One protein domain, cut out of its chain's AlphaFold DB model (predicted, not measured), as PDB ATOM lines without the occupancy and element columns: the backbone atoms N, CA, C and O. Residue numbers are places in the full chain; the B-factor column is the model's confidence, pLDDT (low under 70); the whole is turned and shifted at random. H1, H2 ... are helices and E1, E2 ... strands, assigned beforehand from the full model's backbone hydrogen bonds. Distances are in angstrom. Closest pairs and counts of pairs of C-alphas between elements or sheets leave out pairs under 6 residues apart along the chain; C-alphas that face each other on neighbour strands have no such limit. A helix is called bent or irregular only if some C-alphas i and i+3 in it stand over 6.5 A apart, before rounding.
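AT A GLANCE: This is residues 5 to 198 of the 242 residues of the protein "Putative lipoprotein" of Archangium gephyra (UniProt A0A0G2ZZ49). One long, twisted sheet of five strands makes a wall, with the three longest helices, H2, H3 and H7, over one face and no helix laid over the other. E3 and E4 run nearly the length of the wall; E1 and E2 follow one another along one side of E3, and E5 borders E4. The short helices lie toward the ends, H1 and H6 toward one, H4 and H5 toward the other. The printed part has 194 residues, with seven named helices and five named strands; along the chain come first E1 and E2, then H1 to H5, then E3 to E5, then H6 and H7, and the class is mixed, helices and strands; the sheet is branched, with the neighbour pairs E1 and E3 parallel, E2 and E3 parallel, E3 and E4 antiparallel, and E4 and E5 antiparallel. It is compact, with a radius of gyration of the C-alphas of 18.4 A, yet elongated in outline, 60 by 31 by 26 A.

IN THESE COORDINATES: E1, residues 5 to 10, begins at C-alpha 5 (107.074, 77.386, 129.963) and is 17.0 A long. E2 is residues 17 to 19. H1, residues 25 to 31, is irregular: C-alphas 26 and 29 are 7.2 A apart. H2, residues 36 to 50, is 21.0 A long and H3, residues 53 to 66, is 20.1 A. H4 is residues 80 to 86 and H5 residues 102 to 108. E3, residues 112 to 126, is 40.6 A long, begins at C-alpha 112 (110.012, 72.321, 132.381) and bends by 57 degrees at residue 123. E4, residues 129 to 142, is 42.6 A long, and E5, residues 148 to 157, is 26.9 A. H6 is residues 168 to 173. H7, residues 176 to 196, is 30.5 A long and ends at C-alpha 196 (95.261, 65.453, 130.578).

HOW THE PARTS SIT: E1 lies beside residues 113 to 118 of E3, with N 7 and O 114 at 2.9 A, within hydrogen-bond range. E2 lies on the same side of E3, beside residues 122 to 124, with N 19 and O 123 at 2.9 A. On the other side of E3 is E4, with N 115 and O 139 at 2.8 A. E4 and E5 have N 138 and O 152 at 2.8 A. E3, E4 and E5 form a meander, each strand the antiparallel neighbour of the one before, in two hairpins. E2, H1 to H5 and E3 make a strand-helix-strand unit, two parallel neighbour strands with helices between. H2, H3 and H7 are on the same face. H2 is 6.3 A over the sheet and only just over E2, on which 3 of its C-alphas fall. H3, at a height of 8.1 A, is over E1 and E3; the C-alphas of Ser 8 and Ser 57, the closest of E1 and H3, are 5.3 A apart. H7, at a height of 9.3 A, is over E3, E4 and E5 and slantwise to the strands, at 38 degrees to E3 on the local plane. H3 and H7 touch, closest at the C-alphas of Thr 64 and Ala 190, 4.4 A apart, at a tilt of 37 degrees, only just steep, the same way. H2 and H7 touch only at their ends, where the C-alphas of Ala 50 and Ser 176 are 6.2 A apart. Residues 43 to 46 of H2 touch H6, closest at the C-alphas of Leu 43 and Gly 172, 5.7 A. H4 and H5 touch, with the C-alphas of Ile 86 and Leu 104 closest at 6.6 A. H1, H4, H5 and H6 only graze the sheet. Every O i to N i+4 pair is within hydrogen-bond range in H2, H3, H4, H6 and H7; H1 has 1 of 3, with 3 of 4 O i to N i+3 pairs, and H5 has 0 of 3, with 4 of 4.

THE WHOLE: The two C-alphas farthest apart, those of Lys 33 and Arg 72, are 59.8 A apart. The printed part has no cut. The links from H3 to H4, 13 residues, and from H4 to H5, 15 residues, are long. The mean pLDDT of the printed part is 91.3, and residues 89 to 98 are under 70.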
ATOM      1  N   ALA A   5     107.199  76.488 131.110       94.69
ATOM      2  CA  ALA A   5     107.074  77.386 129.963       94.69
ATOM      3  C   ALA A   5     106.184  76.743 128.890       94.69
ATOM      4  O   ALA A   5     106.347  75.562 128.590       94.69
ATOM      5  N   PHE A   6     105.274  77.507 128.289       94.00
ATOM      6  CA  PHE A   6     104.403  77.020 127.216       94.00
ATOM      7  C   PHE A   6     104.915  77.493 125.863       94.00
ATOM      8  O   PHE A   6     105.112  78.690 125.658       94.00
ATOM      9  N   ILE A   7     105.086  76.561 124.931       91.69
ATOM     10  CA  ILE A   7     105.598  76.818 123.585       91.69
ATOM     11  C   ILE A   7     104.707  76.090 122.588       91.69
ATOM     12  O   ILE A   7     104.228  74.989 122.852       91.69
ATOM     13  N   SER A   8     104.491  76.695 121.428       90.50
ATOM     14  CA  SER A   8     103.816  76.048 120.311       90.50
ATOM     15  C   SER A   8     104.606  76.283 119.039       90.50
ATOM     16  O   SER A   8     105.100  77.388 118.816       90.50
ATOM     17  N   ARG A   9     104.751  75.242 118.221       87.06
ATOM     18  CA  ARG A   9     105.435  75.314 116.933       87.06
ATOM     19  C   ARG A   9     104.703  74.529 115.860       87.06
ATOM     20  O   ARG A   9     103.965  73.582 116.131       87.06
ATOM     21  N   ILE A  10     104.972  74.913 114.623       89.00
ATOM     22  CA  ILE A  10     104.491  74.229 113.429       89.00
ATOM     23  C   ILE A  10     105.713  73.746 112.653       89.00
ATOM     24  O   ILE A  10     106.649  74.515 112.441       89.00
ATOM     25  N   GLU A  11     105.729  72.486 112.226       88.81
ATOM     26  CA  GLU A  11     106.814  71.960 111.389       88.81
ATOM     27  C   GLU A  11     106.872  72.682 110.030       88.81
ATOM     28  O   GLU A  11     105.881  73.264 109.574       88.81
ATOM     29  N   LEU A  12     108.049  72.701 109.390       83.75
ATOM     30  CA  LEU A  12     108.285  73.472 108.158       83.75
ATOM     31  C   LEU A  12     107.228  73.177 107.089       83.75
ATOM     32  O   LEU A  12     106.621  74.086 106.532       83.75
ATOM     33  N   GLU A  13     106.965  71.892 106.877       88.19
ATOM     34  CA  GLU A  13     106.098  71.388 105.817       88.19
ATOM     35  C   GLU A  13     104.694  71.036 106.318       88.19
ATOM     36  O   GLU A  13     103.988  70.274 105.670       88.19
ATOM     37  N   ALA A  14     104.255  71.574 107.460       90.88
ATOM     38  CA  ALA A  14     102.974  71.180 108.042       90.88
ATOM     39  C   ALA A  14     101.741  71.668 107.264       90.88
ATOM     40  O   ALA A  14     100.663  71.137 107.473       90.88
ATOM     41  N   GLY A  15     101.858  72.668 106.388       89.50
ATOM     42  CA  GLY A  15     100.733  73.168 105.591       89.50
ATOM     43  C   GLY A  15     100.413  74.657 105.808       89.50
ATOM     44  O   GLY A  15     101.308  75.419 106.188       89.50
ATOM     45  N   PRO A  16      99.167  75.096 105.525       95.25
ATOM     46  CA  PRO A  16      98.020  74.251 105.187       95.25
ATOM     47  C   PRO A  16      98.185  73.582 103.817       95.25
ATOM     48  O   PRO A  16      98.588  74.241 102.860       95.25
ATOM     49  N   HIS A  17      97.851  72.295 103.711       97.44
ATOM     50  CA  HIS A  17      97.861  71.548 102.446       97.44
ATOM     51  C   HIS A  17      96.479  71.442 101.807       97.44
ATOM     52  O   HIS A  17      95.451  71.500 102.482       97.44
ATOM     53  N   SER A  18      96.459  71.235 100.490       97.88
ATOM     54  CA  SER A  18      95.263  70.830  99.750       97.88
ATOM     55  C   SER A  18      95.513  69.488  99.076       97.88
ATOM     56  O   SER A  18      96.311  69.395  98.140       97.88
ATOM     57  N   LEU A  19      94.802  68.468  99.545       96.81
ATOM     58  CA  LEU A  19      94.832  67.094  99.039       96.81
ATOM     59  C   LEU A  19      93.442  66.654  98.553       96.81
ATOM     60  O   LEU A  19      93.104  65.479  98.544       96.81
ATOM     61  N   VAL A  20      92.593  67.613  98.187       96.94
ATOM     62  CA  VAL A  20      91.169  67.378  97.929       96.94
ATOM     63  C   VAL A  20      90.924  66.829  96.529       96.94
ATOM     64  O   VAL A  20      90.029  66.017  96.305       96.94
ATOM     65  N   PHE A  21      91.675  67.316  95.547       97.06
ATOM     66  CA  PHE A  21      91.381  67.023  94.152       97.06
ATOM     67  C   PHE A  21      92.247  65.891  93.614       97.06
ATOM     68  O   PHE A  21      91.752  65.047  92.868       97.06
ATOM     69  N   ARG A  22      93.537  65.856  93.970       95.00
ATOM     70  CA  ARG A  22      94.460  64.819  93.486       95.00
ATOM     71  C   ARG A  22      94.212  63.441  94.097       95.00
ATOM     72  O   ARG A  22      94.511  62.455  93.433       95.00
ATOM     73  N   GLU A  23      93.717  63.379  95.333       92.19
ATOM     74  CA  GLU A  23      93.539  62.114  96.067       92.19
ATOM     75  C   GLU A  23      92.130  61.532  95.908       92.19
ATOM     76  O   GLU A  23      91.927  60.349  96.163       92.19
ATOM     77  N   ASP A  24      91.172  62.325  95.417       94.56
ATOM     78  CA  ASP A  24      89.777  61.911  95.288       94.56
ATOM     79  C   ASP A  24      89.214  62.189  93.889       94.56
ATOM     80  O   ASP A  24      88.809  63.300  93.524       94.56
ATOM     81  N   SER A  25      89.124  61.118  93.097       93.00
ATOM     82  CA  SER A  25      88.593  61.164  91.736       93.00
ATOM     83  C   SER A  25      87.121  61.574  91.655       93.00
ATOM     84  O   SER A  25      86.682  61.972  90.577       93.00
ATOM     85  N   ALA A  26      86.356  61.533  92.756       94.44
ATOM     86  CA  ALA A  26      84.954  61.955  92.762       94.44
ATOM     87  C   ALA A  26      84.774  63.447  92.418       94.44
ATOM     88  O   ALA A  26      83.681  63.881  92.047       94.44
ATOM     89  N   TYR A  27      85.843  64.245  92.502       92.50
ATOM     90  CA  TYR A  27      85.835  65.648  92.097       92.50
ATOM     91  C   TYR A  27      86.212  65.887  90.634       92.50
ATOM     92  O   TYR A  27      86.007  67.000  90.147       92.50
ATOM     93  N   LYS A  28      86.723  64.879  89.915       90.31
ATOM     94  CA  LYS A  28      87.271  65.041  88.559       90.31
ATOM     95  C   LYS A  28      86.270  65.683  87.599       90.31
ATOM     96  O   LYS A  28      86.600  66.664  86.936       90.31
ATOM     97  N   ASP A  29      85.026  65.214  87.604       90.38
ATOM     98  CA  ASP A  29      83.980  65.731  86.714       90.38
ATOM     99  C   ASP A  29      83.579  67.178  87.053       90.38
ATOM    100  O   ASP A  29      83.180  67.953  86.182       90.38
ATOM    101  N   LYS A  30      83.750  67.589  88.317       90.88
ATOM    102  CA  LYS A  30      83.458  68.954  88.785       90.88
ATOM    103  C   LYS A  30      84.549  69.957  88.388       90.88
ATOM    104  O   LYS A  30      84.281  71.158  88.345       90.88
ATOM    105  N   LEU A  31      85.757  69.488  88.065       90.38
ATOM    106  CA  LEU A  31      86.902  70.331  87.695       90.38
ATOM    107  C   LEU A  31      86.879  70.813  86.235       90.38
ATOM    108  O   LEU A  31      87.663  71.692  85.865       90.38
ATOM    109  N   LYS A  32      85.956  70.314  85.404       89.50
ATOM    110  CA  LYS A  32      85.851  70.644  83.972       89.50
ATOM    111  C   LYS A  32      87.164  70.353  83.221       89.50
ATOM    112  O   LYS A  32      87.422  69.213  82.871       89.50
ATOM    113  N   LYS A  33      87.969  71.389  82.948       89.69
ATOM    114  CA  LYS A  33      89.271  71.317  82.252       89.69
ATOM    115  C   LYS A  33      90.462  71.564  83.189       89.69
ATOM    116  O   LYS A  33      91.588  71.679  82.719       89.69
ATOM    117  N   LEU A  34      90.214  71.759  84.485       93.75
ATOM    118  CA  LEU A  34      91.256  72.042  85.462       93.75
ATOM    119  C   LEU A  34      91.880  70.732  85.942       93.75
ATOM    120  O   LEU A  34      91.178  69.852  86.429       93.75
ATOM    121  N   GLU A  35      93.200  70.623  85.838       95.81
ATOM    122  CA  GLU A  35      93.919  69.458  86.352       95.81
ATOM    123  C   GLU A  35      93.813  69.379  87.885       95.81
ATOM    124  O   GLU A  35      93.993  70.404  88.554       95.81
ATOM    125  N   PRO A  36      93.594  68.188  88.477       96.50
ATOM    126  CA  PRO A  36      93.447  68.033  89.927       96.50
ATOM    127  C   PRO A  36      94.594  68.638  90.743       96.50
ATOM    128  O   PRO A  36      94.367  69.355  91.714       96.50
ATOM    129  N   LYS A  37      95.840  68.441  90.299       96.50
ATOM    130  CA  LYS A  37      97.027  69.011  90.957       96.50
ATOM    131  C   LYS A  37      97.012  70.544  90.969       96.50
ATOM    132  O   LYS A  37      97.428  71.157  91.951       96.50
ATOM    133  N   GLU A  38      96.543  71.157  89.884       97.06
ATOM    134  CA  GLU A  38      96.427  72.612  89.771       97.06
ATOM    135  C   GLU A  38      95.261  73.147  90.609       97.06
ATOM    136  O   GLU A  38      95.383  74.206  91.226       97.06
ATOM    137  N   ALA A  39      94.150  72.409  90.672       97.19
ATOM    138  CA  ALA A  39      93.039  72.727  91.561       97.19
ATOM    139  C   ALA A  39      93.485  72.733  93.030       97.19
ATOM    140  O   ALA A  39      93.200  73.695  93.742       97.19
ATOM    141  N   ASP A  40      94.268  71.730  93.448       98.06
ATOM    142  CA  ASP A  40      94.841  71.684  94.796       98.06
ATOM    143  C   ASP A  40      95.779  72.858  95.052       98.06
ATOM    144  O   ASP A  40      95.657  73.525  96.072       98.06
ATOM    145  N   ARG A  41      96.681  73.174  94.115       97.81
ATOM    146  CA  ARG A  41      97.601  74.311  94.272       97.81
ATOM    147  C   ARG A  41      96.848  75.626  94.490       97.81
ATOM    148  O   ARG A  41      97.234  76.433  95.333       97.81
ATOM    149  N   ARG A  42      95.767  75.847  93.735       97.56
ATOM    150  CA  ARG A  42      94.934  77.051  93.864       97.56
ATOM    151  C   ARG A  42      94.186  77.086  95.186       97.56
ATOM    152  O   ARG A  42      94.154  78.143  95.810       97.56
ATOM    153  N   LEU A  43      93.593  75.967  95.602       98.00
ATOM    154  CA  LEU A  43      92.905  75.886  96.887       98.00
ATOM    155  C   LEU A  43      93.896  76.085  98.035       98.00
ATOM    156  O   LEU A  43      93.646  76.924  98.889       98.00
ATOM    157  N   GLN A  44      95.058  75.434  97.998       97.88
ATOM    158  CA  GLN A  44      96.125  75.603  98.983       97.88
ATOM    159  C   GLN A  44      96.515  77.073  99.160       97.88
ATOM    160  O   GLN A  44      96.529  77.561 100.284       97.88
ATOM    161  N   ALA A  45      96.730  77.814  98.068       97.56
ATOM    162  CA  ALA A  45      97.029  79.247  98.145       97.56
ATOM    163  C   ALA A  45      95.918  80.051  98.850       97.56
ATOM    164  O   ALA A  45      96.204  81.019  99.553       97.56
ATOM    165  N   LYS A  46      94.648  79.647  98.698       97.81
ATOM    166  CA  LYS A  46      93.523  80.241  99.434       97.81
ATOM    167  C   LYS A  46      93.547  79.879 100.915       97.81
ATOM    168  O   LYS A  46      93.302  80.762 101.728       97.81
ATOM    169  N   LEU A  47      93.866  78.630 101.263       97.25
ATOM    170  CA  LEU A  47      93.987  78.199 102.659       97.25
ATOM    171  C   LEU A  47      95.124  78.944 103.370       97.25
ATOM    172  O   LEU A  47      94.923  79.452 104.468       97.25
ATOM    173  N   THR A  48      96.288  79.074 102.722       94.81
ATOM    174  CA  THR A  48      97.443  79.819 103.249       94.81
ATOM    175  C   THR A  48      97.118  81.293 103.476       94.81
ATOM    176  O   THR A  48      97.544  81.864 104.471       94.81
ATOM    177  N   ALA A  49      96.330  81.911 102.593       93.62
ATOM    178  CA  ALA A  49      95.886  83.292 102.771       93.62
ATOM    179  C   ALA A  49      94.822  83.457 103.875       93.62
ATOM    180  O   ALA A  49      94.596  84.570 104.341       93.62
ATOM    181  N   ALA A  50      94.138  82.378 104.265       94.56
ATOM    182  CA  ALA A  50      93.040  82.418 105.228       94.56
ATOM    183  C   ALA A  50      93.503  82.346 106.683       94.56
ATOM    184  O   ALA A  50      92.824  82.882 107.556       94.56
ATOM    185  N   VAL A  51      94.601  81.636 106.948       92.06
ATOM    186  CA  VAL A  51      95.087  81.373 108.303       92.06
ATOM    187  C   VAL A  51      96.610  81.375 108.333       92.06
ATOM    188  O   VAL A  51      97.265  80.730 107.510       92.06
ATOM    189  N   THR A  52      97.183  82.084 109.301       89.31
ATOM    190  CA  THR A  52      98.638  82.140 109.473       89.31
ATOM    191  C   THR A  52      99.122  81.009 110.375       89.31
ATOM    192  O   THR A  52      98.407  80.539 111.260       89.31
ATOM    193  N   ARG A  53     100.374  80.579 110.193       87.62
ATOM    194  CA  ARG A  53     101.007  79.569 111.062       87.62
ATOM    195  C   ARG A  53     101.053  80.027 112.524       87.62
ATOM    196  O   ARG A  53     100.838  79.227 113.436       87.62
ATOM    197  N   PHE A  54     101.294  81.319 112.740       85.94
ATOM    198  CA  PHE A  54     101.243  81.927 114.065       85.94
ATOM    199  C   PHE A  54      99.854  81.778 114.694       85.94
ATOM    200  O   PHE A  54      99.752  81.291 115.811       85.94
ATOM    201  N   GLU A  55      98.776  82.099 113.968       89.31
ATOM    202  CA  GLU A  55      97.412  81.973 114.494       89.31
ATOM    203  C   GLU A  55      97.092  80.538 114.939       89.31
ATOM    204  O   GLU A  55      96.573  80.336 116.036       89.31
ATOM    205  N   VAL A  56      97.433  79.538 114.118       91.88
ATOM    206  CA  VAL A  56      97.164  78.123 114.432       91.88
ATOM    207  C   VAL A  56      97.947  77.677 115.676       91.88
ATOM    208  O   VAL A  56      97.370  77.089 116.595       91.88
ATOM    209  N   SER A  57      99.251  77.969 115.730       89.19
ATOM    210  CA  SER A  57     100.101  77.575 116.863       89.19
ATOM    211  C   SER A  57      99.729  78.304 118.151       89.19
ATOM    212  O   SER A  57      99.599  77.669 119.203       89.19
ATOM    213  N   GLU A  58      99.519  79.614 118.075       89.25
ATOM    214  CA  GLU A  58      99.228  80.453 119.231       89.25
ATOM    215  C   GLU A  58      97.850  80.146 119.814       89.25
ATOM    216  O   GLU A  58      97.708  80.053 121.035       89.25
ATOM    217  N   ARG A  59      96.844  79.890 118.969       92.62
ATOM    218  CA  ARG A  59      95.509  79.503 119.439       92.62
ATOM    219  C   ARG A  59      95.556  78.229 120.276       92.62
ATOM    220  O   ARG A  59      94.986  78.209 121.365       92.62
ATOM    221  N   LEU A  60      96.259  77.195 119.808       93.12
ATOM    222  CA  LEU A  60      96.402  75.939 120.550       93.12
ATOM    223  C   LEU A  60      97.044  76.174 121.923       93.12
ATOM    224  O   LEU A  60      96.549  75.681 122.938       93.12
ATOM    225  N   ARG A  61      98.110  76.981 121.965       93.69
ATOM    226  CA  ARG A  61      98.835  77.315 123.195       93.69
ATOM    227  C   ARG A  61      97.960  78.078 124.185       93.69
ATOM    228  O   ARG A  61      97.838  77.674 125.340       93.69
ATOM    229  N   VAL A  62      97.354  79.173 123.728       92.25
ATOM    230  CA  VAL A  62      96.539  80.075 124.549       92.25
ATOM    231  C   VAL A  62      95.298  79.362 125.064       92.25
ATOM    232  O   VAL A  62      94.998  79.457 126.252       92.25
ATOM    233  N   ASN A  63      94.596  78.616 124.208       94.38
ATOM    234  CA  ASN A  63      93.369  77.937 124.611       94.38
ATOM    235  C   ASN A  63      93.643  76.749 125.527       94.38
ATOM    236  O   ASN A  63      92.836  76.505 126.418       94.38
ATOM    237  N   THR A  64      94.775  76.052 125.368       94.56
ATOM    238  CA  THR A  64      95.172  75.020 126.336       94.56
ATOM    239  C   THR A  64      95.464  75.670 127.684       94.56
ATOM    240  O   THR A  64      94.875  75.286 128.686       94.56
ATOM    241  N   PHE A  65      96.308  76.709 127.705       92.31
ATOM    242  CA  PHE A  65      96.711  77.383 128.941       92.31
ATOM    243  C   PHE A  65      95.524  77.976 129.713       92.31
ATOM    244  O   PHE A  65      95.426  77.791 130.919       92.31
ATOM    245  N   ARG A  66      94.581  78.627 129.020       92.06
ATOM    246  CA  ARG A  66      93.372  79.215 129.631       92.06
ATOM    247  C   ARG A  66      92.429  78.195 130.270       92.06
ATOM    248  O   ARG A  66      91.601  78.584 131.082       92.06
ATOM    249  N   GLN A  67      92.502  76.932 129.859       93.56
ATOM    250  CA  GLN A  67      91.653  75.857 130.377       93.56
ATOM    251  C   GLN A  67      92.326  75.062 131.504       93.56
ATOM    252  O   GLN A  67      91.693  74.182 132.097       93.56
ATOM    253  N   LEU A  68      93.597  75.351 131.803       92.31
ATOM    254  CA  LEU A  68      94.289  74.756 132.940       92.31
ATOM    255  C   LEU A  68      93.714  75.292 134.257       92.31
ATOM    256  O   LEU A  68      93.253  76.432 134.314       92.31
ATOM    257  N   PRO A  69      93.728  74.480 135.326       89.31
ATOM    258  CA  PRO A  69      93.236  74.920 136.621       89.31
ATOM    259  C   PRO A  69      94.131  76.018 137.213       89.31
ATOM    260  O   PRO A  69      95.348  76.010 137.022       89.31
ATOM    261  N   GLU A  70      93.528  76.928 137.983       89.38
ATOM    262  CA  GLU A  70      94.213  77.988 138.742       89.38
ATOM    263  C   GLU A  70      94.930  77.425 139.987       89.38
ATOM    264  O   GLU A  70      94.748  77.883 141.110       89.38
ATOM    265  N   GLU A  71      95.751  76.394 139.799       87.62
ATOM    266  CA  GLU A  71      96.551  75.769 140.850       87.62
ATOM    267  C   GLU A  71      97.970  75.459 140.363       87.62
ATOM    268  O   GLU A  71      98.311  75.598 139.184       87.62
ATOM    269  N   ARG A  72      98.845  75.048 141.285       86.62
ATOM    270  CA  ARG A  72     100.211  74.655 140.926       86.62
ATOM    271  C   ARG A  72     100.212  73.372 140.082       86.62
ATOM    272  O   ARG A  72      99.481  72.441 140.405       86.62
ATOM    273  N   PRO A  73     101.085  73.273 139.061       90.00
ATOM    274  CA  PRO A  73     102.168  74.211 138.734       90.00
ATOM    275  C   PRO A  73     101.780  75.348 137.770       90.00
ATOM    276  O   PRO A  73     102.629  76.162 137.419       90.00
ATOM    277  N   TRP A  74     100.528  75.416 137.316       92.06
ATOM    278  CA  TRP A  74     100.105  76.297 136.221       92.06
ATOM    279  C   TRP A  74     100.076  77.773 136.609       92.06
ATOM    280  O   TRP A  74     100.457  78.613 135.800       92.06
ATOM    281  N   VAL A  75      99.732  78.084 137.861       89.94
ATOM    282  CA  VAL A  75      99.793  79.460 138.395       89.94
ATOM    283  C   VAL A  75     101.208  80.042 138.415       89.94
ATOM    284  O   VAL A  75     101.374  81.254 138.355       89.94
ATOM    285  N   ASP A  76     102.230  79.183 138.467       91.88
ATOM    286  CA  ASP A  76     103.635  79.595 138.479       91.88
ATOM    287  C   ASP A  76     104.237  79.646 137.057       91.88
ATOM    288  O   ASP A  76     105.407  80.018 136.894       91.88
ATOM    289  N   ALA A  77     103.463  79.282 136.023       93.56
ATOM    290  CA  ALA A  77     103.922  79.236 134.639       93.56
ATOM    291  C   ALA A  77     104.525  80.571 134.180       93.56
ATOM    292  O   ALA A  77     104.122  81.657 134.604       93.56
ATOM    293  N   LEU A  78     105.526  80.494 133.302       93.19
ATOM    294  CA  LEU A  78     106.159  81.698 132.778       93.19
ATOM    295  C   LEU A  78     105.199  82.507 131.909       93.19
ATOM    296  O   LEU A  78     104.466  81.956 131.089       93.19
ATOM    297  N   ASP A  79     105.297  83.830 132.046       89.81
ATOM    298  CA  ASP A  79     104.612  84.775 131.172       89.81
ATOM    299  C   ASP A  79     104.974  84.500 129.698       89.81
ATOM    300  O   ASP A  79     106.164  84.538 129.346       89.81
ATOM    301  N   PRO A  80     103.979  84.239 128.828       87.88
ATOM    302  CA  PRO A  80     104.208  83.966 127.417       87.88
ATOM    303  C   PRO A  80     105.018  85.037 126.694       87.88
ATOM    304  O   PRO A  80     105.830  84.689 125.838       87.88
ATOM    305  N   ALA A  81     104.842  86.317 127.044       86.00
ATOM    306  CA  ALA A  81     105.611  87.379 126.411       86.00
ATOM    307  C   ALA A  81     107.104  87.218 126.728       86.00
ATOM    308  O   ALA A  81     107.936  87.194 125.830       86.00
ATOM    309  N   ARG A  82     107.470  86.969 127.987       89.38
ATOM    310  CA  ARG A  82     108.876  86.725 128.354       89.38
ATOM    311  C   ARG A  82     109.465  85.481 127.687       89.38
ATOM    312  O   ARG A  82     110.624  85.517 127.276       89.38
ATOM    313  N   VAL A  83     108.681  84.404 127.568       88.75
ATOM    314  CA  VAL A  83     109.079  83.181 126.844       88.75
ATOM    315  C   VAL A  83     109.361  83.497 125.375       88.75
ATOM    316  O   VAL A  83     110.408  83.119 124.857       88.75
ATOM    317  N   ALA A  84     108.479  84.247 124.717       83.12
ATOM    318  CA  ALA A  84     108.670  84.640 123.328       83.12
ATOM    319  C   ALA A  84     109.881  85.572 123.140       83.12
ATOM    320  O   ALA A  84     110.625  85.392 122.180       83.12
ATOM    321  N   THR A  85     110.145  86.513 124.059       84.38
ATOM    322  CA  THR A  85     111.344  87.376 123.997       84.38
ATOM    323  C   THR A  85     112.620  86.559 124.067       84.38
ATOM    324  O   THR A  85     113.517  86.766 123.258       84.38
ATOM    325  N   ILE A  86     112.724  85.643 125.033       86.44
ATOM    326  CA  ILE A  86     113.989  84.947 125.275       86.44
ATOM    327  C   ILE A  86     114.303  83.889 124.222       86.44
ATOM    328  O   ILE A  86     115.468  83.618 123.961       86.44
ATOM    329  N   LEU A  87     113.268  83.307 123.619       83.50
ATOM    330  CA  LEU A  87     113.407  82.388 122.496       83.50
ATOM    331  C   LEU A  87     113.484  83.123 121.151       83.50
ATOM    332  O   LEU A  87     113.363  82.476 120.113       83.50
ATOM    333  N   GLU A  88     113.591  84.459 121.167       74.19
ATOM    334  CA  GLU A  88     113.585  85.326 119.979       74.19
ATOM    335  C   GLU A  88     112.396  85.036 119.039       74.19
ATOM    336  O   GLU A  88     112.426  85.273 117.835       74.19
ATOM    337  N   SER A  89     111.300  84.528 119.605       64.44
ATOM    338  CA  SER A  89     110.128  84.034 118.882       64.44
ATOM    339  C   SER A  89     109.140  85.145 118.506       64.44
ATOM    340  O   SER A  89     108.084  84.860 117.949       64.44
ATOM    341  N   PHE A  90     109.460  86.412 118.797       49.72
ATOM    342  CA  PHE A  90     108.581  87.562 118.542       49.72
ATOM    343  C   PHE A  90     108.540  88.059 117.095       49.72
ATOM    344  O   PHE A  90     107.823  89.019 116.822       49.72
ATOM    345  N   LEU A  91     109.296  87.470 116.170       44.16
ATOM    346  CA  LEU A  91     109.601  88.174 114.923       44.16
ATOM    347  C   LEU A  91     109.521  87.350 113.649       44.16
ATOM    348  O   LEU A  91     110.258  87.625 112.707       44.16
ATOM    349  N   VAL A  92     108.607  86.386 113.555       50.28
ATOM    350  CA  VAL A  92     108.413  85.774 112.246       50.28
ATOM    351  C   VAL A  92     106.983  85.299 112.027       50.28
ATOM    352  O   VAL A  92     106.458  84.457 112.751       50.28
ATOM    353  N   GLU A  93     106.396  85.759 110.925       48.50
ATOM    354  CA  GLU A  93     105.290  85.073 110.245       48.50
ATOM    355  C   GLU A  93     105.647  83.591 109.933       48.50
ATOM    356  O   GLU A  93     104.764  82.767 109.679       48.50
ATOM    357  N   GLU A  94     106.935  83.229 110.052       51.88
ATOM    358  CA  GLU A  94     107.537  81.901 109.910       51.88
ATOM    359  C   GLU A  94     108.143  81.381 111.234       51.88
ATOM    360  O   GLU A  94     109.333  81.529 111.503       51.88
ATOM    361  N   VAL A  95     107.346  80.719 112.081       54.31
ATOM    362  CA  VAL A  95     107.890  79.978 113.241       54.31
ATOM    363  C   VAL A  95     109.023  79.048 112.765       54.31
ATOM    364  O   VAL A  95     108.757  78.235 111.865       54.31
ATOM    365  N   PRO A  96     110.250  79.131 113.332       58.12
ATOM    366  CA  PRO A  96     111.362  78.283 112.925       58.12
ATOM    367  C   PRO A  96     110.956  76.811 112.968       58.12
ATOM    368  O   PRO A  96     110.357  76.340 113.934       58.12
ATOM    369  N   ALA A  97     111.290  76.067 111.916       59.78
ATOM    370  CA  ALA A  97     110.974  74.644 111.836       59.78
ATOM    371  C   ALA A  97     111.650  73.814 112.938       59.78
ATOM    372  O   ALA A  97     111.136  72.769 113.349       59.78
ATOM    373  N   ASN A  98     112.811  74.284 113.391       66.81
ATOM    374  CA  ASN A  98     113.633  73.626 114.390       66.81
ATOM    375  C   ASN A  98     113.133  73.941 115.801       66.81
ATOM    376  O   ASN A  98     112.635  75.031 116.074       66.81
ATOM    377  N   ALA A  99     113.310  72.981 116.707       74.81
ATOM    378  CA  ALA A  99     113.092  73.213 118.127       74.81
ATOM    379  C   ALA A  99     113.973  74.385 118.612       74.81
ATOM    380  O   ALA A  99     115.151  74.432 118.243       74.81
ATOM    381  N   PRO A 100     113.432  75.314 119.420       81.06
ATOM    382  CA  PRO A 100     114.224  76.394 119.985       81.06
ATOM    383  C   PRO A 100     115.222  75.853 121.016       81.06
ATOM    384  O   PRO A 100     115.081  74.737 121.525       81.06
ATOM    385  N   ASP A 101     116.215  76.666 121.364       86.69
ATOM    386  CA  ASP A 101     117.108  76.357 122.475       86.69
ATOM    387  C   ASP A 101     116.378  76.551 123.816       86.69
ATOM    388  O   ASP A 101     116.296  77.653 124.364       86.69
ATOM    389  N   TYR A 102     115.811  75.464 124.344       89.44
ATOM    390  CA  TYR A 102     115.068  75.491 125.606       89.44
ATOM    391  C   TYR A 102     115.948  75.822 126.818       89.44
ATOM    392  O   TYR A 102     115.408  76.247 127.841       89.44
ATOM    393  N   ASP A 103     117.277  75.680 126.725       90.25
ATOM    394  CA  ASP A 103     118.178  75.996 127.837       90.25
ATOM    395  C   ASP A 103     118.159  77.504 128.145       90.25
ATOM    396  O   ASP A 103     118.367  77.912 129.292       90.25
ATOM    397  N   LEU A 104     117.780  78.346 127.175       90.50
ATOM    398  CA  LEU A 104     117.555  79.778 127.382       90.50
ATOM    399  C   LEU A 104     116.458  80.057 128.421       90.50
ATOM    400  O   LEU A 104     116.575  81.009 129.191       90.50
ATOM    401  N   LEU A 105     115.433  79.203 128.519       92.12
ATOM    402  CA  LEU A 105     114.305  79.386 129.444       92.12
ATOM    403  C   LEU A 105     114.701  79.206 130.910       92.12
ATOM    404  O   LEU A 105     114.038  79.748 131.799       92.12
ATOM    405  N   THR A 106     115.813  78.519 131.181       91.94
ATOM    406  CA  THR A 106     116.355  78.393 132.543       91.94
ATOM    407  C   THR A 106     116.709  79.759 133.137       91.94
ATOM    408  O   THR A 106     116.562  79.959 134.341       91.94
ATOM    409  N   ARG A 107     117.062  80.748 132.299       90.69
ATOM    410  CA  ARG A 107     117.332  82.137 132.718       90.69
ATOM    411  C   ARG A 107     116.086  82.847 133.252       90.69
ATOM    412  O   ARG A 107     116.201  83.791 134.028       90.69
ATOM    413  N   LEU A 108     114.896  82.397 132.851       91.38
ATOM    414  CA  LEU A 108     113.613  82.860 133.389       91.38
ATOM    415  C   LEU A 108     113.154  82.029 134.599       91.38
ATOM    416  O   LEU A 108     112.122  82.331 135.200       91.38
ATOM    417  N   GLY A 109     113.919  81.002 134.970       92.50
ATOM    418  CA  GLY A 109     113.597  80.072 136.044       92.50
ATOM    419  C   GLY A 109     112.627  78.967 135.635       92.50
ATOM    420  O   GLY A 109     112.024  78.372 136.524       92.50
ATOM    421  N   ALA A 110     112.443  78.702 134.334       94.31
ATOM    422  CA  ALA A 110     111.733  77.496 133.921       94.31
ATOM    423  C   ALA A 110     112.546  76.251 134.278       94.31
ATOM    424  O   ALA A 110     113.765  76.217 134.095       94.31
ATOM    425  N   ASP A 111     111.856  75.207 134.723       94.25
ATOM    426  CA  ASP A 111     112.439  73.875 134.917       94.25
ATOM    427  C   ASP A 111     111.838  72.820 133.976       94.25
ATOM    428  O   ASP A 111     112.363  71.710 133.850       94.25
ATOM    429  N   SER A 112     110.757  73.180 133.285       95.12
ATOM    430  CA  SER A 112     110.012  72.321 132.381       95.12
ATOM    431  C   SER A 112     109.374  73.118 131.247       95.12
ATOM    432  O   SER A 112     109.156  74.326 131.347       95.12
ATOM    433  N   VAL A 113     109.081  72.424 130.153       94.31
ATOM    434  CA  VAL A 113     108.440  72.976 128.959       94.31
ATOM    435  C   VAL A 113     107.225  72.128 128.633       94.31
ATOM    436  O   VAL A 113     107.345  70.907 128.576       94.31
ATOM    437  N   VAL A 114     106.089  72.776 128.388       95.38
ATOM    438  CA  VAL A 114     104.938  72.209 127.684       95.38
ATOM    439  C   VAL A 114     105.020  72.680 126.235       95.38
ATOM    440  O   VAL A 114     104.914  73.873 125.952       95.38
ATOM    441  N   GLU A 115     105.251  71.748 125.318       94.00
ATOM    442  CA  GLU A 115     105.398  72.010 123.891       94.00
ATOM    443  C   GLU A 115     104.223  71.419 123.112       94.00
ATOM    444  O   GLU A 115     103.926  70.229 123.237       94.00
ATOM    445  N   PHE A 116     103.617  72.232 122.249       94.88
ATOM    446  CA  PHE A 116     102.662  71.800 121.233       94.88
ATOM    447  C   PHE A 116     103.324  71.829 119.856       94.88
ATOM    448  O   PHE A 116     103.938  72.824 119.474       94.88
ATOM    449  N   VAL A 117     103.200  70.744 119.100       93.75
ATOM    450  CA  VAL A 117     103.797  70.599 117.772       93.75
ATOM    451  C   VAL A 117     102.724  70.190 116.783       93.75
ATOM    452  O   VAL A 117     102.171  69.096 116.881       93.75
ATOM    453  N   ILE A 118     102.467  71.050 115.803       95.19
ATOM    454  CA  ILE A 118     101.621  70.729 114.651       95.19
ATOM    455  C   ILE A 118     102.531  70.260 113.524       95.19
ATOM    456  O   ILE A 118     103.416  70.993 113.082       95.19
ATOM    457  N   GLN A 119     102.319  69.028 113.079       95.19
ATOM    458  CA  GLN A 119     103.172  68.382 112.083       95.19
ATOM    459  C   GLN A 119     102.587  68.469 110.682       95.19
ATOM    460  O   GLN A 119     103.328  68.454 109.709       95.19
ATOM    461  N   ASP A 120     101.259  68.533 110.577       96.94
ATOM    462  CA  ASP A 120     100.551  68.497 109.304       96.94
ATOM    463  C   ASP A 120      99.096  68.945 109.505       96.94
ATOM    464  O   ASP A 120      98.452  68.548 110.481       96.94
ATOM    465  N   TYR A 121      98.588  69.795 108.622       97.94
ATOM    466  CA  TYR A 121      97.223  70.301 108.621       97.94
ATOM    467  C   TYR A 121      96.816  70.782 107.230       97.94
ATOM    468  O   TYR A 121      97.638  71.195 106.411       97.94
ATOM    469  N   GLY A 122      95.517  70.769 106.953       97.94
ATOM    470  CA  GLY A 122      95.009  71.190 105.656       97.94
ATOM    471  C   GLY A 122      93.593  70.717 105.393       97.94
ATOM    472  O   GLY A 122      92.829  70.437 106.316       97.94
ATOM    473  N   MET A 123      93.252  70.623 104.113       98.44
ATOM    474  CA  MET A 123      92.025  69.994 103.642       98.44
ATOM    475  C   MET A 123      92.345  68.762 102.809       98.44
ATOM    476  O   MET A 123      93.216  68.793 101.936       98.44
ATOM    477  N   ARG A 124      91.580  67.699 103.037       97.94
ATOM    478  CA  ARG A 124      91.621  66.471 102.244       97.94
ATOM    479  C   ARG A 124      90.209  66.002 101.932       97.94
ATOM    480  O   ARG A 124      89.237  66.554 102.454       97.94
ATOM    481  N   SER A 125      90.100  64.969 101.113       97.75
ATOM    482  CA  SER A 125      88.829  64.327 100.801       97.75
ATOM    483  C   SER A 125      88.927  62.807 100.770       97.75
ATOM    484  O   SER A 125      90.011  62.233 100.700       97.75
ATOM    485  N   ASP A 126      87.771  62.161 100.884       97.00
ATOM    486  CA  ASP A 126      87.557  60.748 100.593       97.00
ATOM    487  C   ASP A 126      86.131  60.566 100.057       97.00
ATOM    488  O   ASP A 126      85.172  61.106 100.616       97.00
ATOM    489  N   LYS A 127      85.974  59.792  98.977       94.25
ATOM    490  CA  LYS A 127      84.674  59.416  98.383       94.25
ATOM    491  C   LYS A 127      83.721  60.598  98.149       94.25
ATOM    492  O   LYS A 127      82.527  60.532  98.447       94.25
ATOM    493  N   GLY A 128      84.239  61.693  97.609       94.31
ATOM    494  CA  GLY A 128      83.493  62.913  97.315       94.31
ATOM    495  C   GLY A 128      83.156  63.753  98.543       94.31
ATOM    496  O   GLY A 128      82.355  64.684  98.422       94.31
ATOM    497  N   ARG A 129      83.738  63.449  99.713       96.44
ATOM    498  CA  ARG A 129      83.591  64.231 100.942       96.44
ATOM    499  C   ARG A 129      84.907  64.886 101.329       96.44
ATOM    500  O   ARG A 129      85.878  64.184 101.557       96.44
ATOM    501  N   ALA A 130      84.919  66.208 101.462       97.75
ATOM    502  CA  ALA A 130      86.062  66.975 101.931       97.75
ATOM    503  C   ALA A 130      85.858  67.476 103.365       97.75
ATOM    504  O   ALA A 130      84.726  67.675 103.814       97.75
ATOM    505  N   GLY A 131      86.972  67.679 104.058       98.06
ATOM    506  CA  GLY A 131      87.026  68.142 105.437       98.06
ATOM    507  C   GLY A 131      88.426  68.629 105.799       98.06
ATOM    508  O   GLY A 131      89.407  68.318 105.114       98.06
ATOM    509  N   ALA A 132      88.510  69.418 106.867       98.19
ATOM    510  CA  ALA A 132      89.786  69.813 107.442       98.19
ATOM    511  C   ALA A 132      90.414  68.651 108.230       98.19
ATOM    512  O   ALA A 132      89.713  67.800 108.786       98.19
ATOM    513  N   TYR A 133      91.740  68.626 108.278       98.25
ATOM    514  CA  TYR A 133      92.506  67.679 109.076       98.25
ATOM    515  C   TYR A 133      93.687  68.384 109.754       98.25
ATOM    516  O   TYR A 133      94.172  69.415 109.280       98.25
ATOM    517  N   MET A 134      94.136  67.830 110.878       97.81
ATOM    518  CA  MET A 134      95.307  68.286 111.616       97.81
ATOM    519  C   MET A 134      95.885  67.131 112.435       97.81
ATOM    520  O   MET A 134      95.143  66.366 113.051       97.81
ATOM    521  N   ARG A 135      97.211  67.022 112.494       97.69
ATOM    522  CA  ARG A 135      97.907  66.069 113.360       97.69
ATOM    523  C   ARG A 135      99.182  66.649 113.952       97.69
ATOM    524  O   ARG A 135      99.812  67.553 113.396       97.69
ATOM    525  N   GLY A 136      99.588  66.057 115.063       97.38
ATOM    526  CA  GLY A 136     100.848  66.358 115.705       97.38
ATOM    527  C   GLY A 136     100.935  65.743 117.088       97.38
ATOM    528  O   GLY A 136     100.382  64.672 117.345       97.38
ATOM    529  N   TYR A 137     101.643  66.410 117.989       96.69
ATOM    530  CA  TYR A 137     101.730  65.975 119.374       96.69
ATOM    531  C   TYR A 137     101.911  67.148 120.332       96.69
ATOM    532  O   TYR A 137     102.416  68.206 119.969       96.69
ATOM    533  N   ALA A 138     101.536  66.923 121.581       96.44
ATOM    534  CA  ALA A 138     101.929  67.735 122.714       96.44
ATOM    535  C   ALA A 138     102.850  66.920 123.624       96.44
ATOM    536  O   ALA A 138     102.774  65.689 123.657       96.44
ATOM    537  N   ARG A 139     103.745  67.588 124.344       95.19
ATOM    538  CA  ARG A 139     104.588  66.943 125.353       95.19
ATOM    539  C   ARG A 139     104.977  67.905 126.459       95.19
ATOM    540  O   ARG A 139     105.035  69.110 126.244       95.19
ATOM    541  N   MET A 140     105.298  67.353 127.619       94.69
ATOM    542  CA  MET A 140     105.912  68.065 128.728       94.69
ATOM    543  C   MET A 140     107.234  67.390 129.068       94.69
ATOM    544  O   MET A 140     107.282  66.169 129.183       94.69
ATOM    545  N   PHE A 141     108.305  68.155 129.248       93.75
ATOM    546  CA  PHE A 141     109.611  67.611 129.623       93.75
ATOM    547  C   PHE A 141     110.370  68.556 130.553       93.75
ATOM    548  O   PHE A 141     110.144  69.765 130.537       93.75
ATOM    549  N   LYS A 142     111.277  68.011 131.371       94.25
ATOM    550  CA  LYS A 142     112.219  68.816 132.163       94.25
ATOM    551  C   LYS A 142     113.323  69.361 131.268       94.25
ATOM    552  O   LYS A 142     113.888  68.599 130.488       94.25
ATOM    553  N   ILE A 143     113.674  70.636 131.421       91.31
ATOM    554  CA  ILE A 143     114.778  71.245 130.660       91.31
ATOM    555  C   ILE A 143     116.092  70.560 131.060       91.31
ATOM    556  O   ILE A 143     116.780  69.951 130.240       91.31
ATOM    557  N   ASN A 144     116.356  70.524 132.366       85.94
ATOM    558  CA  ASN A 144     117.509  69.833 132.927       85.94
ATOM    559  C   ASN A 144     117.270  68.317 132.935       85.94
ATOM    560  O   ASN A 144     116.336  67.820 133.567       85.94
ATOM    561  N   GLY A 145     118.126  67.577 132.228       76.56
ATOM    562  CA  GLY A 145     118.040  66.118 132.101       76.56
ATOM    563  C   GLY A 145     117.096  65.619 131.003       76.56
ATOM    564  O   GLY A 145     117.058  64.414 130.773       76.56
ATOM    565  N   ARG A 146     116.368  66.516 130.312       79.12
ATOM    566  CA  ARG A 146     115.520  66.221 129.135       79.12
ATOM    567  C   ARG A 146     114.534  65.061 129.322       79.12
ATOM    568  O   ARG A 146     114.140  64.409 128.357       79.12
ATOM    569  N   ALA A 147     114.129  64.801 130.564       89.62
ATOM    570  CA  ALA A 147     113.191  63.737 130.886       89.62
ATOM    571  C   ALA A 147     111.778  64.140 130.447       89.62
ATOM    572  O   ALA A 147     111.245  65.146 130.925       89.62
ATOM    573  N   GLU A 148     111.182  63.358 129.548       93.00
ATOM    574  CA  GLU A 148     109.786  63.515 129.136       93.00
ATOM    575  C   GLU A 148     108.867  63.079 130.287       93.00
ATOM    576  O   GLU A 148     108.993  61.980 130.822       93.00
ATOM    577  N   LEU A 149     107.984  63.985 130.704       92.38
ATOM    578  CA  LEU A 149     107.026  63.800 131.794       92.38
ATOM    579  C   LEU A 149     105.651  63.380 131.269       92.38
ATOM    580  O   LEU A 149     104.921  62.666 131.949       92.38
ATOM    581  N   TRP A 150     105.297  63.845 130.074       93.88
ATOM    582  CA  TRP A 150     104.020  63.565 129.429       93.88
ATOM    583  C   TRP A 150     104.159  63.724 127.918       93.88
ATOM    584  O   TRP A 150     104.908  64.581 127.445       93.88
ATOM    585  N   ARG A 151     103.408  62.925 127.161       95.31
ATOM    586  CA  ARG A 151     103.291  63.053 125.711       95.31
ATOM    587  C   ARG A 151     101.928  62.592 125.243       95.31
ATOM    588  O   ARG A 151     101.466  61.516 125.613       95.31
ATOM    589  N   ARG A 152     101.346  63.373 124.342       97.00
ATOM    590  CA  ARG A 152     100.050  63.099 123.743       97.00
ATOM    591  C   ARG A 152     100.076  63.355 122.240       97.00
ATOM    592  O   ARG A 152     100.104  64.513 121.827       97.00
ATOM    593  N   PRO A 153     100.080  62.309 121.394       97.56
ATOM    594  CA  PRO A 153      99.805  62.493 119.977       97.56
ATOM    595  C   PRO A 153      98.338  62.887 119.778       97.56
ATOM    596  O   PRO A 153      97.469  62.455 120.536       97.56
ATOM    597  N   PHE A 154      98.064  63.665 118.737       96.56
ATOM    598  CA  PHE A 154      96.708  63.998 118.323       96.56
ATOM    599  C   PHE A 154      96.570  63.903 116.806       96.56
ATOM    600  O   PHE A 154      97.498  64.198 116.048       96.56
ATOM    601  N   GLN A 155      95.380  63.505 116.374       97.44
ATOM    602  CA  GLN A 155      94.961  63.508 114.983       97.44
ATOM    603  C   GLN A 155      93.461  63.782 114.964       97.44
ATOM    604  O   GLN A 155      92.689  63.032 115.556       97.44
ATOM    605  N   VAL A 156      93.078  64.868 114.307       97.50
ATOM    606  CA  VAL A 156      91.687  65.279 114.115       97.50
ATOM    607  C   VAL A 156      91.450  65.355 112.622       97.50
ATOM    608  O   VAL A 156      92.241  65.952 111.887       97.50
ATOM    609  N   ASP A 157      90.390  64.712 112.163       97.56
ATOM    610  CA  ASP A 157      90.151  64.520 110.742       97.56
ATOM    611  C   ASP A 157      88.657  64.445 110.473       97.56
ATOM    612  O   ASP A 157      88.007  63.421 110.693       97.56
ATOM    613  N   ARG A 158      88.117  65.545 109.950       97.38
ATOM    614  CA  ARG A 158      86.678  65.715 109.756       97.38
ATOM    615  C   ARG A 158      86.081  64.750 108.747       97.38
ATOM    616  O   ARG A 158      84.903  64.413 108.850       97.38
ATOM    617  N   VAL A 159      86.882  64.274 107.795       96.75
ATOM    618  CA  VAL A 159      86.431  63.266 106.834       96.75
ATOM    619  C   VAL A 159      86.269  61.922 107.542       96.75
ATOM    620  O   VAL A 159      85.221  61.289 107.415       96.75
ATOM    621  N   THR A 160      87.262  61.518 108.338       95.94
ATOM    622  CA  THR A 160      87.232  60.262 109.111       95.94
ATOM    623  C   THR A 160      86.160  60.277 110.204       95.94
ATOM    624  O   THR A 160      85.496  59.270 110.431       95.94
ATOM    625  N   GLU A 161      85.947  61.425 110.847       95.69
ATOM    626  CA  GLU A 161      84.917  61.633 111.876       95.69
ATOM    627  C   GLU A 161      83.487  61.666 111.309       95.69
ATOM    628  O   GLU A 161      82.519  61.694 112.066       95.69
ATOM    629  N   GLY A 162      83.328  61.671 109.980       94.62
ATOM    630  CA  GLY A 162      82.020  61.749 109.331       94.62
ATOM    631  C   GLY A 162      81.330  63.108 109.484       94.62
ATOM    632  O   GLY A 162      80.118  63.193 109.262       94.62
ATOM    633  N   ALA A 163      82.084  64.159 109.825       94.44
ATOM    634  CA  ALA A 163      81.583  65.515 110.023       94.44
ATOM    635  C   ALA A 163      80.983  66.110 108.738       94.44
ATOM    636  O   ALA A 163      81.095  65.543 107.643       94.44
ATOM    637  N   GLU A 164      80.306  67.252 108.873       94.88
ATOM    638  CA  GLU A 164      79.666  67.920 107.742       94.88
ATOM    639  C   GLU A 164      80.662  68.185 106.604       94.88
ATOM    640  O   GLU A 164      81.842  68.468 106.806       94.88
ATOM    641  N   HIS A 165      80.175  68.036 105.375       96.81
ATOM    642  CA  HIS A 165      80.980  68.212 104.183       96.81
ATOM    643  C   HIS A 165      81.460  69.660 104.019       96.81
ATOM    644  O   HIS A 165      80.666  70.551 103.708       96.81
ATOM    645  N   LEU A 166      82.773  69.874 104.100       97.12
ATOM    646  CA  LEU A 166      83.383  71.166 103.816       97.12
ATOM    647  C   LEU A 166      83.655  71.299 102.310       97.12
ATOM    648  O   LEU A 166      84.715  70.917 101.819       97.12
ATOM    649  N   ASP A 167      82.675  71.821 101.566       96.88
ATOM    650  CA  ASP A 167      82.743  71.931 100.100       96.88
ATOM    651  C   ASP A 167      83.966  72.761  99.638       96.88
ATOM    652  O   ASP A 167      84.010  73.978  99.864       96.88
ATOM    653  N   PRO A 168      84.934  72.159  98.919       97.00
ATOM    654  CA  PRO A 168      86.171  72.832  98.529       97.00
ATOM    655  C   PRO A 168      85.952  73.974  97.529       97.00
ATOM    656  O   PRO A 168      86.755  74.906  97.471       97.00
ATOM    657  N   PHE A 169      84.863  73.957  96.756       96.62
ATOM    658  CA  PHE A 169      84.532  75.056  95.847       96.62
ATOM    659  C   PHE A 169      83.939  76.250  96.591       96.62
ATOM    660  O   PHE A 169      84.144  77.391  96.169       96.62
ATOM    661  N   LYS A 170      83.217  76.006  97.694       97.56
ATOM    662  CA  LYS A 170      82.781  77.074  98.601       97.56
ATOM    663  C   LYS A 170      83.975  77.652  99.345       97.56
ATOM    664  O   LYS A 170      84.135  78.865  99.309       97.56
ATOM    665  N   VAL A 171      84.860  76.811  99.888       97.62
ATOM    666  CA  VAL A 171      86.100  77.275 100.539       97.62
ATOM    667  C   VAL A 171      86.981  78.074  99.573       97.62
ATOM    668  O   VAL A 171      87.531  79.105  99.941       97.62
ATOM    669  N   GLY A 172      87.074  77.669  98.304       96.44
ATOM    670  CA  GLY A 172      87.818  78.429  97.295       96.44
ATOM    671  C   GLY A 172      87.278  79.848  97.043       96.44
ATOM    672  O   GLY A 172      88.034  80.709  96.583       96.44
ATOM    673  N   LYS A 173      85.993  80.098  97.336       97.50
ATOM    674  CA  LYS A 173      85.348  81.421  97.261       97.50
ATOM    675  C   LYS A 173      85.400  82.165  98.593       97.50
ATOM    676  O   LYS A 173      85.636  83.367  98.592       97.50
ATOM    677  N   ASP A 174      85.188  81.448  99.688       97.69
ATOM    678  CA  ASP A 174      85.220  81.948 101.056       97.69
ATOM    679  C   ASP A 174      86.139  81.069 101.924       97.69
ATOM    680  O   ASP A 174      85.694  80.085 102.527       97.69
ATOM    681  N   PRO A 175      87.436  81.415 102.001       97.00
ATOM    682  CA  PRO A 175      88.400  80.648 102.783       97.00
ATOM    683  C   PRO A 175      88.165  80.717 104.299       97.00
ATOM    684  O   PRO A 175      88.745  79.923 105.043       97.00
ATOM    685  N   SER A 176      87.304  81.627 104.779       96.81
ATOM    686  CA  SER A 176      86.996  81.741 106.207       96.81
ATOM    687  C   SER A 176      86.306  80.487 106.755       96.81
ATOM    688  O   SER A 176      86.491  80.165 107.926       96.81
ATOM    689  N   LEU A 177      85.609  79.728 105.902       97.88
ATOM    690  CA  LEU A 177      85.001  78.442 106.253       97.88
ATOM    691  C   LEU A 177      86.049  77.426 106.733       97.88
ATOM    692  O   LEU A 177      85.851  76.756 107.741       97.88
ATOM    693  N   PHE A 178      87.199  77.356 106.056       97.94
ATOM    694  CA  PHE A 178      88.305  76.499 106.491       97.94
ATOM    695  C   PHE A 178      88.899  76.976 107.817       97.94
ATOM    696  O   PHE A 178      89.135  76.169 108.713       97.94
ATOM    697  N   ARG A 179      89.109  78.290 107.966       97.25
ATOM    698  CA  ARG A 179      89.633  78.874 109.207       97.25
ATOM    699  C   ARG A 179      88.722  78.583 110.405       97.25
ATOM    700  O   ARG A 179      89.230  78.263 111.477       97.25
ATOM    701  N   GLN A 180      87.404  78.687 110.229       97.06
ATOM    702  CA  GLN A 180      86.409  78.376 111.262       97.06
ATOM    703  C   GLN A 180      86.460  76.898 111.661       97.06
ATOM    704  O   GLN A 180      86.508  76.589 112.851       97.06
ATOM    705  N   GLU A 181      86.529  75.996 110.681       97.25
ATOM    706  CA  GLU A 181      86.622  74.558 110.940       97.25
ATOM    707  C   GLU A 181      87.914  74.203 111.691       97.25
ATOM    708  O   GLU A 181      87.880  73.539 112.728       97.25
ATOM    709  N   LEU A 182      89.056  74.720 111.223       97.31
ATOM    710  CA  LEU A 182      90.353  74.519 111.867       97.31
ATOM    711  C   LEU A 182      90.371  75.084 113.295       97.31
ATOM    712  O   LEU A 182      90.904  74.458 114.208       97.31
ATOM    713  N   THR A 183      89.748  76.243 113.497       96.50
ATOM    714  CA  THR A 183      89.566  76.867 114.813       96.50
ATOM    715  C   THR A 183      88.806  75.948 115.768       96.50
ATOM    716  O   THR A 183      89.274  75.706 116.879       96.50
ATOM    717  N   ALA A 184      87.674  75.390 115.332       96.50
ATOM    718  CA  ALA A 184      86.896  74.468 116.150       96.50
ATOM    719  C   ALA A 184      87.694  73.198 116.496       96.50
ATOM    720  O   ALA A 184      87.626  72.708 117.622       96.50
ATOM    721  N   MET A 185      88.491  72.681 115.555       97.25
ATOM    722  CA  MET A 185      89.369  71.533 115.804       97.25
ATOM    723  C   MET A 185      90.450  71.847 116.847       97.25
ATOM    724  O   MET A 185      90.676  71.043 117.748       97.25
ATOM    725  N   LEU A 186      91.099  73.013 116.757       97.25
ATOM    726  CA  LEU A 186      92.108  73.457 117.727       97.25
ATOM    727  C   LEU A 186      91.527  73.580 119.138       97.25
ATOM    728  O   LEU A 186      92.188  73.192 120.097       97.25
ATOM    729  N   ASP A 187      90.294  74.072 119.267       96.00
ATOM    730  CA  ASP A 187      89.626  74.226 120.563       96.00
ATOM    731  C   ASP A 187      89.338  72.866 121.221       96.00
ATOM    732  O   ASP A 187      89.555  72.701 122.423       96.00
ATOM    733  N   VAL A 188      88.939  71.864 120.429       95.62
ATOM    734  CA  VAL A 188      88.751  70.481 120.903       95.62
ATOM    735  C   VAL A 188      90.072  69.870 121.370       95.62
ATOM    736  O   VAL A 188      90.127  69.276 122.447       95.62
ATOM    737  N   VAL A 189      91.148  70.024 120.592       97.12
ATOM    738  CA  VAL A 189      92.475  69.500 120.960       97.12
ATOM    739  C   VAL A 189      93.009  70.196 122.216       97.12
ATOM    740  O   VAL A 189      93.519  69.534 123.118       97.12
ATOM    741  N   ALA A 190      92.841  71.516 122.319       96.62
ATOM    742  CA  ALA A 190      93.239  72.286 123.493       96.62
ATOM    743  C   ALA A 190      92.526  71.815 124.770       96.62
ATOM    744  O   ALA A 190      93.166  71.667 125.810       96.62
ATOM    745  N   ALA A 191      91.221  71.536 124.684       95.19
ATOM    746  CA  ALA A 191      90.458  70.993 125.802       95.19
ATOM    747  C   ALA A 191      90.984  69.614 126.237       95.19
ATOM    748  O   ALA A 191      91.174  69.377 127.426       95.19
ATOM    749  N   GLN A 192      91.297  68.727 125.284       94.88
ATOM    750  CA  GLN A 192      91.879  67.413 125.585       94.88
ATOM    751  C   GLN A 192      93.222  67.533 126.317       94.88
ATOM    752  O   GLN A 192      93.447  66.847 127.313       94.88
ATOM    753  N   PHE A 193      94.103  68.430 125.866       95.69
ATOM    754  CA  PHE A 193      95.383  68.659 126.537       95.69
ATOM    755  C   PHE A 193      95.212  69.248 127.930       95.69
ATOM    756  O   PHE A 193      95.898  68.816 128.852       95.69
ATOM    757  N   ALA A 194      94.306  70.210 128.095       94.06
ATOM    758  CA  ALA A 194      94.052  70.815 129.391       94.06
ATOM    759  C   ALA A 194      93.528  69.792 130.405       94.06
ATOM    760  O   ALA A 194      93.951  69.829 131.555       94.06
ATOM    761  N   GLU A 195      92.661  68.863 129.984       92.62
ATOM    762  CA  GLU A 195      92.178  67.758 130.822       92.62
ATOM    763  C   GLU A 195      93.303  66.797 131.229       92.62
ATOM    764  O   GLU A 195      93.421  66.454 132.403       92.62
ATOM    765  N   GLU A 196      94.162  66.388 130.293       90.81
ATOM    766  CA  GLU A 196      95.261  65.453 130.578       90.81
ATOM    767  C   GLU A 196      96.392  66.067 131.406       90.81
ATOM    768  O   GLU A 196      97.060  65.363 132.160       90.81
ATOM    769  N   LEU A 197      96.603  67.378 131.285       90.62
ATOM    770  CA  LEU A 197      97.565  68.120 132.094       90.62
ATOM    771  C   LEU A 197      97.022  68.445 133.494       90.62
ATOM    772  O   LEU A 197      97.725  69.066 134.287       90.62
ATOM    773  N   ARG A 198      95.801  68.036 133.860       84.94
ATOM    774  CA  ARG A 198      95.329  68.217 135.240       84.94
ATOM    775  C   ARG A 198      96.153  67.364 136.214       84.94
ATOM    776  O   ARG A 198      96.455  66.210 135.909       84.94
TER     777      ARG A 198